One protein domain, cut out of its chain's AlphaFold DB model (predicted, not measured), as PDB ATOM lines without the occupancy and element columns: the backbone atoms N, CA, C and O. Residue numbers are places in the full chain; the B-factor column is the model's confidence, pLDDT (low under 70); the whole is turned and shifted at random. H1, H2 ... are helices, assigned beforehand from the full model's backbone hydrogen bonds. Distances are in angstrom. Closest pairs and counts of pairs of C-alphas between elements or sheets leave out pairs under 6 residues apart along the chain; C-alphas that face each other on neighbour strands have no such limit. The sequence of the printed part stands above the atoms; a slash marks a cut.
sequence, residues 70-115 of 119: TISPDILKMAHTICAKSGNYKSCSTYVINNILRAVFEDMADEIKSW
ATOM      1  N   THR A  70      27.373 -27.682  22.405       64.75
ATOM      2  CA  THR A  70      26.889 -28.563  23.453       64.75
ATOM      3  C   THR A  70      25.566 -27.984  23.917       64.75
ATOM      4  O   THR A  70      25.526 -27.029  24.688       64.75
ATOM      5  N   ILE A  71      24.464 -28.540  23.419       71.06
ATOM      6  CA  ILE A  71      23.137 -28.185  23.914       71.06
ATOM      7  C   ILE A  71      23.074 -28.652  25.367       71.06
ATOM      8  O   ILE A  71      23.312 -29.831  25.660       71.06
ATOM      9  N   SER A  72      22.781 -27.727  26.280       77.00
ATOM     10  CA  SER A  72      22.725 -28.059  27.699       77.00
ATOM     11  C   SER A  72      21.664 -29.146  27.949       77.00
ATOM     12  O   SER A  72      20.617 -29.169  27.286       77.00
ATOM     13  N   PRO A  73      21.903 -30.073  28.897       75.06
ATOM     14  CA  PRO A  73      20.948 -31.140  29.200       75.06
ATOM     15  C   PRO A  73      19.542 -30.622  29.535       75.06
ATOM     16  O   PRO A  73      18.551 -31.261  29.182       75.06
ATOM     17  N   ASP A  74      19.447 -29.451  30.163       78.88
ATOM     18  CA  ASP A  74      18.175 -28.848  30.562       78.88
ATOM     19  C   ASP A  74      17.363 -28.363  29.353       78.88
ATOM     20  O   ASP A  74      16.152 -28.586  29.295       78.88
ATOM     21  N   ILE A  75      18.026 -27.808  28.330       82.44
ATOM     22  CA  ILE A  75      17.378 -27.424  27.065       82.44
ATOM     23  C   ILE A  75      16.835 -28.664  26.344       82.44
ATOM     24  O   ILE A  75      15.707 -28.651  25.847       82.44
ATOM     25  N   LEU A  76      17.586 -29.771  26.329       82.75
ATOM     26  CA  LEU A  76      17.117 -31.026  25.728       82.75
ATOM     27  C   LEU A  76      15.905 -31.610  26.465       82.75
ATOM     28  O   LEU A  76      14.965 -32.078  25.817       82.75
ATOM     29  N   LYS A  77      15.890 -31.559  27.803       84.69
ATOM     30  CA  LYS A  77      14.730 -31.976  28.613       84.69
ATOM     31  C   LYS A  77      13.498 -31.121  28.317       84.69
ATOM     32  O   LYS A  77      12.399 -31.660  28.151       84.69
ATOM     33  N   MET A  78      13.682 -29.807  28.192       86.75
ATOM     34  CA  MET A  78      12.613 -28.883  27.812       86.75
ATOM     35  C   MET A  78      12.063 -29.222  26.421       86.75
ATOM     36  O   MET A  78      10.855 -29.400  26.261       86.75
ATOM     37  N   ALA A  79      12.941 -29.414  25.433       86.00
ATOM     38  CA  ALA A  79      12.555 -29.775  24.069       86.00
ATOM     39  C   ALA A  79      11.787 -31.108  24.020       86.00
ATOM     40  O   ALA A  79      10.745 -31.196  23.373       86.00
ATOM     41  N   HIS A  80      12.222 -32.119  24.781       84.56
ATOM     42  CA  HIS A  80      11.484 -33.380  24.909       84.56
ATOM     43  C   HIS A  80      10.098 -33.198  25.534       84.56
ATOM     44  O   HIS A  80       9.149 -33.863  25.115       84.56
ATOM     45  N   THR A  81       9.968 -32.306  26.516       87.94
ATOM     46  CA  THR A  81       8.682 -31.992  27.153       87.94
ATOM     47  C   THR A  81       7.729 -31.327  26.162       87.94
ATOM     48  O   THR A  81       6.556 -31.692  26.103       87.94
ATOM     49  N   ILE A  82       8.233 -30.404  25.338       87.56
ATOM     50  CA  ILE A  82       7.463 -29.766  24.260       87.56
ATOM     51  C   ILE A  82       6.996 -30.817  23.249       87.56
ATOM     52  O   ILE A  82       5.809 -30.869  22.932       87.56
ATOM     53  N   CYS A  83       7.890 -31.704  22.798       85.88
ATOM     54  CA  CYS A  83       7.534 -32.810  21.905       85.88
ATOM     55  C   CYS A  83       6.422 -33.687  22.497       85.88
ATOM     56  O   CYS A  83       5.411 -33.925  21.838       85.88
ATOM     57  N   ALA A  84       6.553 -34.097  23.763       85.81
ATOM     58  CA  ALA A  84       5.546 -34.912  24.443       85.81
ATOM     59  C   ALA A  84       4.182 -34.206  24.547       85.81
ATOM     60  O   ALA A  84       3.146 -34.838  24.350       85.81
ATOM     61  N   LYS A  85       4.175 -32.894  24.813       87.62
ATOM     62  CA  LYS A  85       2.945 -32.089  24.907       87.62
ATOM     63  C   LYS A  85       2.333 -31.727  23.555       87.62
ATOM     64  O   LYS A  85       1.146 -31.434  23.502       87.62
ATOM     65  N   SER A  86       3.103 -31.769  22.468       82.81
ATOM     66  CA  SER A  86       2.626 -31.419  21.122       82.81
ATOM     67  C   SER A  86       1.591 -32.396  20.546       82.81
ATOM     68  O   SER A  86       1.000 -32.116  19.508       82.81
ATOM     69  N   GLY A  87       1.403 -33.568  21.164       77.38
ATOM     70  CA  GLY A  87       0.507 -34.617  20.666       77.38
ATOM     71  C   GLY A  87       1.018 -35.348  19.417       77.38
ATOM     72  O   GLY A  87       0.390 -36.300  18.961       77.38
ATOM     73  N   ASN A  88       2.175 -34.957  18.871       76.81
ATOM     74  CA  ASN A  88       2.778 -35.598  17.712       76.81
ATOM     75  C   ASN A  88       3.851 -36.603  18.148       76.81
ATOM     76  O   ASN A  88       4.961 -36.231  18.528       76.81
ATOM     77  N   TYR A  89       3.545 -37.894  18.035       64.44
ATOM     78  CA  TYR A  89       4.443 -38.996  18.407       64.44
ATOM     79  C   TYR A  89       5.713 -39.095  17.541       64.44
ATOM     80  O   TYR A  89       6.648 -39.803  17.910       64.44
ATOM     81  N   LYS A  90       5.768 -38.390  16.401       69.38
ATOM     82  CA  LYS A  90       6.964 -38.287  15.546       69.38
ATOM     83  C   LYS A  90       7.814 -37.053  15.852       69.38
ATOM     84  O   LYS A  90       8.851 -36.860  15.219       69.38
ATOM     85  N   SER A  91       7.383 -36.197  16.780       69.75
ATOM     86  CA  SER A  91       8.133 -34.990  17.120       69.75
ATOM     87  C   SER A  91       9.443 -35.357  17.826       69.75
ATOM     88  O   SER A  91       9.469 -36.020  18.861       69.75
ATOM     89  N   CYS A  92      10.557 -34.941  17.225       79.69
ATOM     90  CA  CYS A  92      11.894 -35.093  17.782       79.69
ATOM     91  C   CYS A  92      12.390 -33.730  18.261       79.69
ATOM     92  O   CYS A  92      12.187 -32.727  17.571       79.69
ATOM     93  N   SER A  93      13.084 -33.698  19.400       80.25
ATOM     94  CA  SER A  93      13.641 -32.472  19.985       80.25
ATOM     95  C   SER A  93      14.505 -31.695  18.994       80.25
ATOM     96  O   SER A  93      14.498 -30.470  19.002       80.25
ATOM     97  N   THR A  94      15.187 -32.394  18.082       80.38
ATOM     98  CA  THR A  94      15.997 -31.779  17.025       80.38
ATOM     99  C   THR A  94      15.170 -30.892  16.092       80.38
ATOM    100  O   THR A  94      15.634 -29.824  15.713       80.38
ATOM    101  N   TYR A  95      13.932 -31.273  15.753       81.00
ATOM    102  CA  TYR A  95      13.057 -30.444  14.911       81.00
ATOM    103  C   TYR A  95      12.575 -29.191  15.639       81.00
ATOM    104  O   TYR A  95      12.512 -28.122  15.042       81.00
ATOM    105  N   VAL A  96      12.270 -29.312  16.935       83.62
ATOM    106  CA  VAL A  96      11.891 -28.164  17.773       83.62
ATOM    107  C   VAL A  96      13.038 -27.161  17.831       83.62
ATOM    108  O   VAL A  96      12.834 -25.979  17.576       83.62
ATOM    109  N   ILE A  97      14.254 -27.645  18.087       84.81
ATOM    110  CA  ILE A  97      15.457 -26.813  18.147       84.81
ATOM    111  C   ILE A  97      15.719 -26.139  16.795       84.81
ATOM    112  O   ILE A  97      15.928 -24.932  16.760       84.81
ATOM    113  N   ASN A  98      15.627 -26.877  15.685       82.12
ATOM    114  CA  ASN A  98      15.824 -26.312  14.348       82.12
ATOM    115  C   ASN A  98      14.814 -25.203  14.026       82.12
ATOM    116  O   ASN A  98      15.201 -24.171  13.487       82.12
ATOM    117  N   ASN A  99      13.537 -25.389  14.370       84.56
ATOM    118  CA  ASN A  99      12.507 -24.381  14.116       84.56
ATOM    119  C   ASN A  99      12.720 -23.116  14.957       84.56
ATOM    120  O   ASN A  99      12.562 -22.015  14.438       84.56
ATOM    121  N   ILE A 100      13.109 -23.267  16.227       87.38
ATOM    122  CA  ILE A 100      13.414 -22.129  17.108       87.38
ATOM    123  C   ILE A 100      14.626 -21.363  16.577       87.38
ATOM    124  O   ILE A 100      14.558 -20.147  16.432       87.38
ATOM    125  N   LEU A 101      15.712 -22.066  16.242       85.94
ATOM    126  CA  LEU A 101      16.909 -21.439  15.680       85.94
ATOM    127  C   LEU A 101      16.595 -20.700  14.382       85.94
ATOM    128  O   LEU A 101      17.060 -19.584  14.194       85.94
ATOM    129  N   ARG A 102      15.767 -21.289  13.513       83.50
ATOM    130  CA  ARG A 102      15.350 -20.642  12.271       83.50
ATOM    131  C   ARG A 102      14.601 -19.336  12.530       83.50
ATOM    132  O   ARG A 102      14.945 -18.338  11.916       83.50
ATOM    133  N   ALA A 103      13.645 -19.337  13.456       87.56
ATOM    134  CA  ALA A 103      12.899 -18.132  13.814       87.56
ATOM    135  C   ALA A 103      13.818 -17.035  14.378       87.56
ATOM    136  O   ALA A 103      13.698 -15.880  13.993       87.56
ATOM    137  N   VAL A 104      14.774 -17.406  15.237       88.56
ATOM    138  CA  VAL A 104      15.759 -16.462  15.791       88.56
ATOM    139  C   VAL A 104      16.674 -15.905  14.698       88.56
ATOM    140  O   VAL A 104      16.932 -14.709  14.670       88.56
ATOM    141  N   PHE A 105      17.155 -16.741  13.774       86.19
ATOM    142  CA  PHE A 105      18.010 -16.277  12.679       86.19
ATOM    143  C   PHE A 105      17.268 -15.412  11.665       86.19
ATOM    144  O   PHE A 105      17.880 -14.521  11.090       86.19
ATOM    145  N   GLU A 106      15.983 -15.672  11.427       89.62
ATOM    146  CA  GLU A 106      15.148 -14.824  10.575       89.62
ATOM    147  C   GLU A 106      14.934 -13.444  11.213       89.62
ATOM    148  O   GLU A 106      15.058 -12.442  10.515       89.62
ATOM    149  N   ASP A 107      14.713 -13.384  12.528       91.75
ATOM    150  CA  ASP A 107      14.586 -12.127  13.283       91.75
ATOM    151  C   ASP A 107      15.904 -11.333  13.309       91.75
ATOM    152  O   ASP A 107      15.934 -10.126  13.082       91.75
ATOM    153  N   MET A 108      17.027 -12.032  13.489       88.50
ATOM    154  CA  MET A 108      18.365 -11.435  13.511       88.50
ATOM    155  C   MET A 108      18.982 -11.255  12.118       88.50
ATOM    156  O   MET A 108      20.128 -10.821  12.015       88.50
ATOM    157  N   ALA A 109      18.283 -11.596  11.030       85.19
ATOM    158  CA  ALA A 109      18.895 -11.727   9.706       85.19
ATOM    159  C   ALA A 109      19.592 -10.443   9.230       85.19
ATOM    160  O   ALA A 109      20.665 -10.511   8.631       85.19
ATOM    161  N   ASP A 110      18.995  -9.281   9.488       85.25
ATOM    162  CA  ASP A 110      19.555  -7.993   9.066       85.25
ATOM    163  C   ASP A 110      20.704  -7.529   9.970       85.25
ATOM    164  O   ASP A 110      21.683  -6.969   9.479       85.25
ATOM    165  N   GLU A 111      20.646  -7.850  11.263       84.19
ATOM    166  CA  GLU A 111      21.738  -7.598  12.205       84.19
ATOM    167  C   GLU A 111      22.954  -8.482  11.889       84.19
ATOM    168  O   GLU A 111      24.076  -7.987  11.806       84.19
ATOM    169  N   ILE A 112      22.730  -9.765  11.589       83.25
ATOM    170  CA  ILE A 112      23.782 -10.713  11.201       83.25
ATOM    171  C   ILE A 112      24.488 -10.257   9.920       83.25
ATOM    172  O   ILE A 112      25.712 -10.336   9.834       83.25
ATOM    173  N   LYS A 113      23.750  -9.741   8.925       85.00
ATOM    174  CA  LYS A 113      24.349  -9.190   7.691       85.00
ATOM    175  C   LYS A 113      25.258  -7.990   7.956       85.00
ATOM    176  O   LYS A 113      26.137  -7.719   7.143       85.00
ATOM    177  N   SER A 114      25.021  -7.257   9.043       87.25
ATOM    178  CA  SER A 114      25.818  -6.088   9.421       87.25
ATOM    179  C   SER A 114      27.106  -6.446  10.171       87.25
ATOM    180  O   SER A 114      27.964  -5.581  10.350       87.25
ATOM    181  N   TRP A 115      27.263  -7.700  10.607       86.44
ATOM    182  CA  TRP A 115      28.454  -8.125  11.332       86.44
ATOM    183  C   TRP A 115      29.684  -8.176  10.419       86.44
ATOM    184  O   TRP A 115      29.606  -8.668   9.290       86.44
TER     185      TRP A 115
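Overview. This is residues 70 to 115 of the 119 residues of the protein "DUF3408 domain-containing protein" of Akkermansia muciniphila (UniProt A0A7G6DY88). The model is a loose pair of helices set crosswise, more a T than an L: H2 begins beside the middle of H1, where Ser 93 comes close to Ala 79, and runs off about perpendicular to it as a long arm, with the short H3 at its far end. The link after H1 folds back to bring the backbone to the start of H2, and residues 85 to 90 stick out there, as do residues 98 to 115 on the arm. The printed part has 46 residues with three named helices, in the order H1, H2, H3, and no named strand; the class is all helix. The whole is loose, with a radius of gyration of the C-alphas of 13.1 A, and its outline is flat, spanning 39 by 21 by 12 A.

Along the chain. The printed part begins at Thr 70, with its C-alpha at (26.889, -28.563, 23.453). H1 covers residues 73 to 85, from C-alpha 73 at (20.948, -31.140, 29.200), and is 18.5 A from first to last C-alpha. H2, the longest helix with 15 residues, covers residues 93 to 107, from C-alpha 93 at (13.641, -32.472, 19.985), and measures 21.4 A. H3 covers residues 109 to 114, ends with C-alpha 114 at (25.818, -6.088, 9.421), and measures 8.9 A.

Arrangement. H1 and H2 touch, with 8 pairs of C-alphas within 8 A. Their closest C-alphas are those of Ala 79 and Ser 93, 5.0 A apart. H2 touches H1 with residues 93 to 97 alone. The lines of H1 and H2 are about perpendicular, at 79 degrees, and their centres are 14.0 A apart. H2 and H3 meet only through their link and are near each other, with 5 pairs of C-alphas within 10 A. H1 and H3 are apart. In H1, H2 and H3 every O i to N i+4 pair is within hydrogen-bond range.

Size, cuts and confidence. The two C-alphas farthest apart in the domain are those of Tyr 89 and Ser 114, 40.3 A apart. The first and last printed C-alphas, those of Thr 70 and Trp 115, are 23.8 A apart. The printed part has no cut. The link from H1 to H2, with 7 residues between them, is short, and the link from H2 to H3, with 1 residue, is tight. The mean pLDDT of the printed part is 82.4; residue 70 and residues 89 to 91 are under 70.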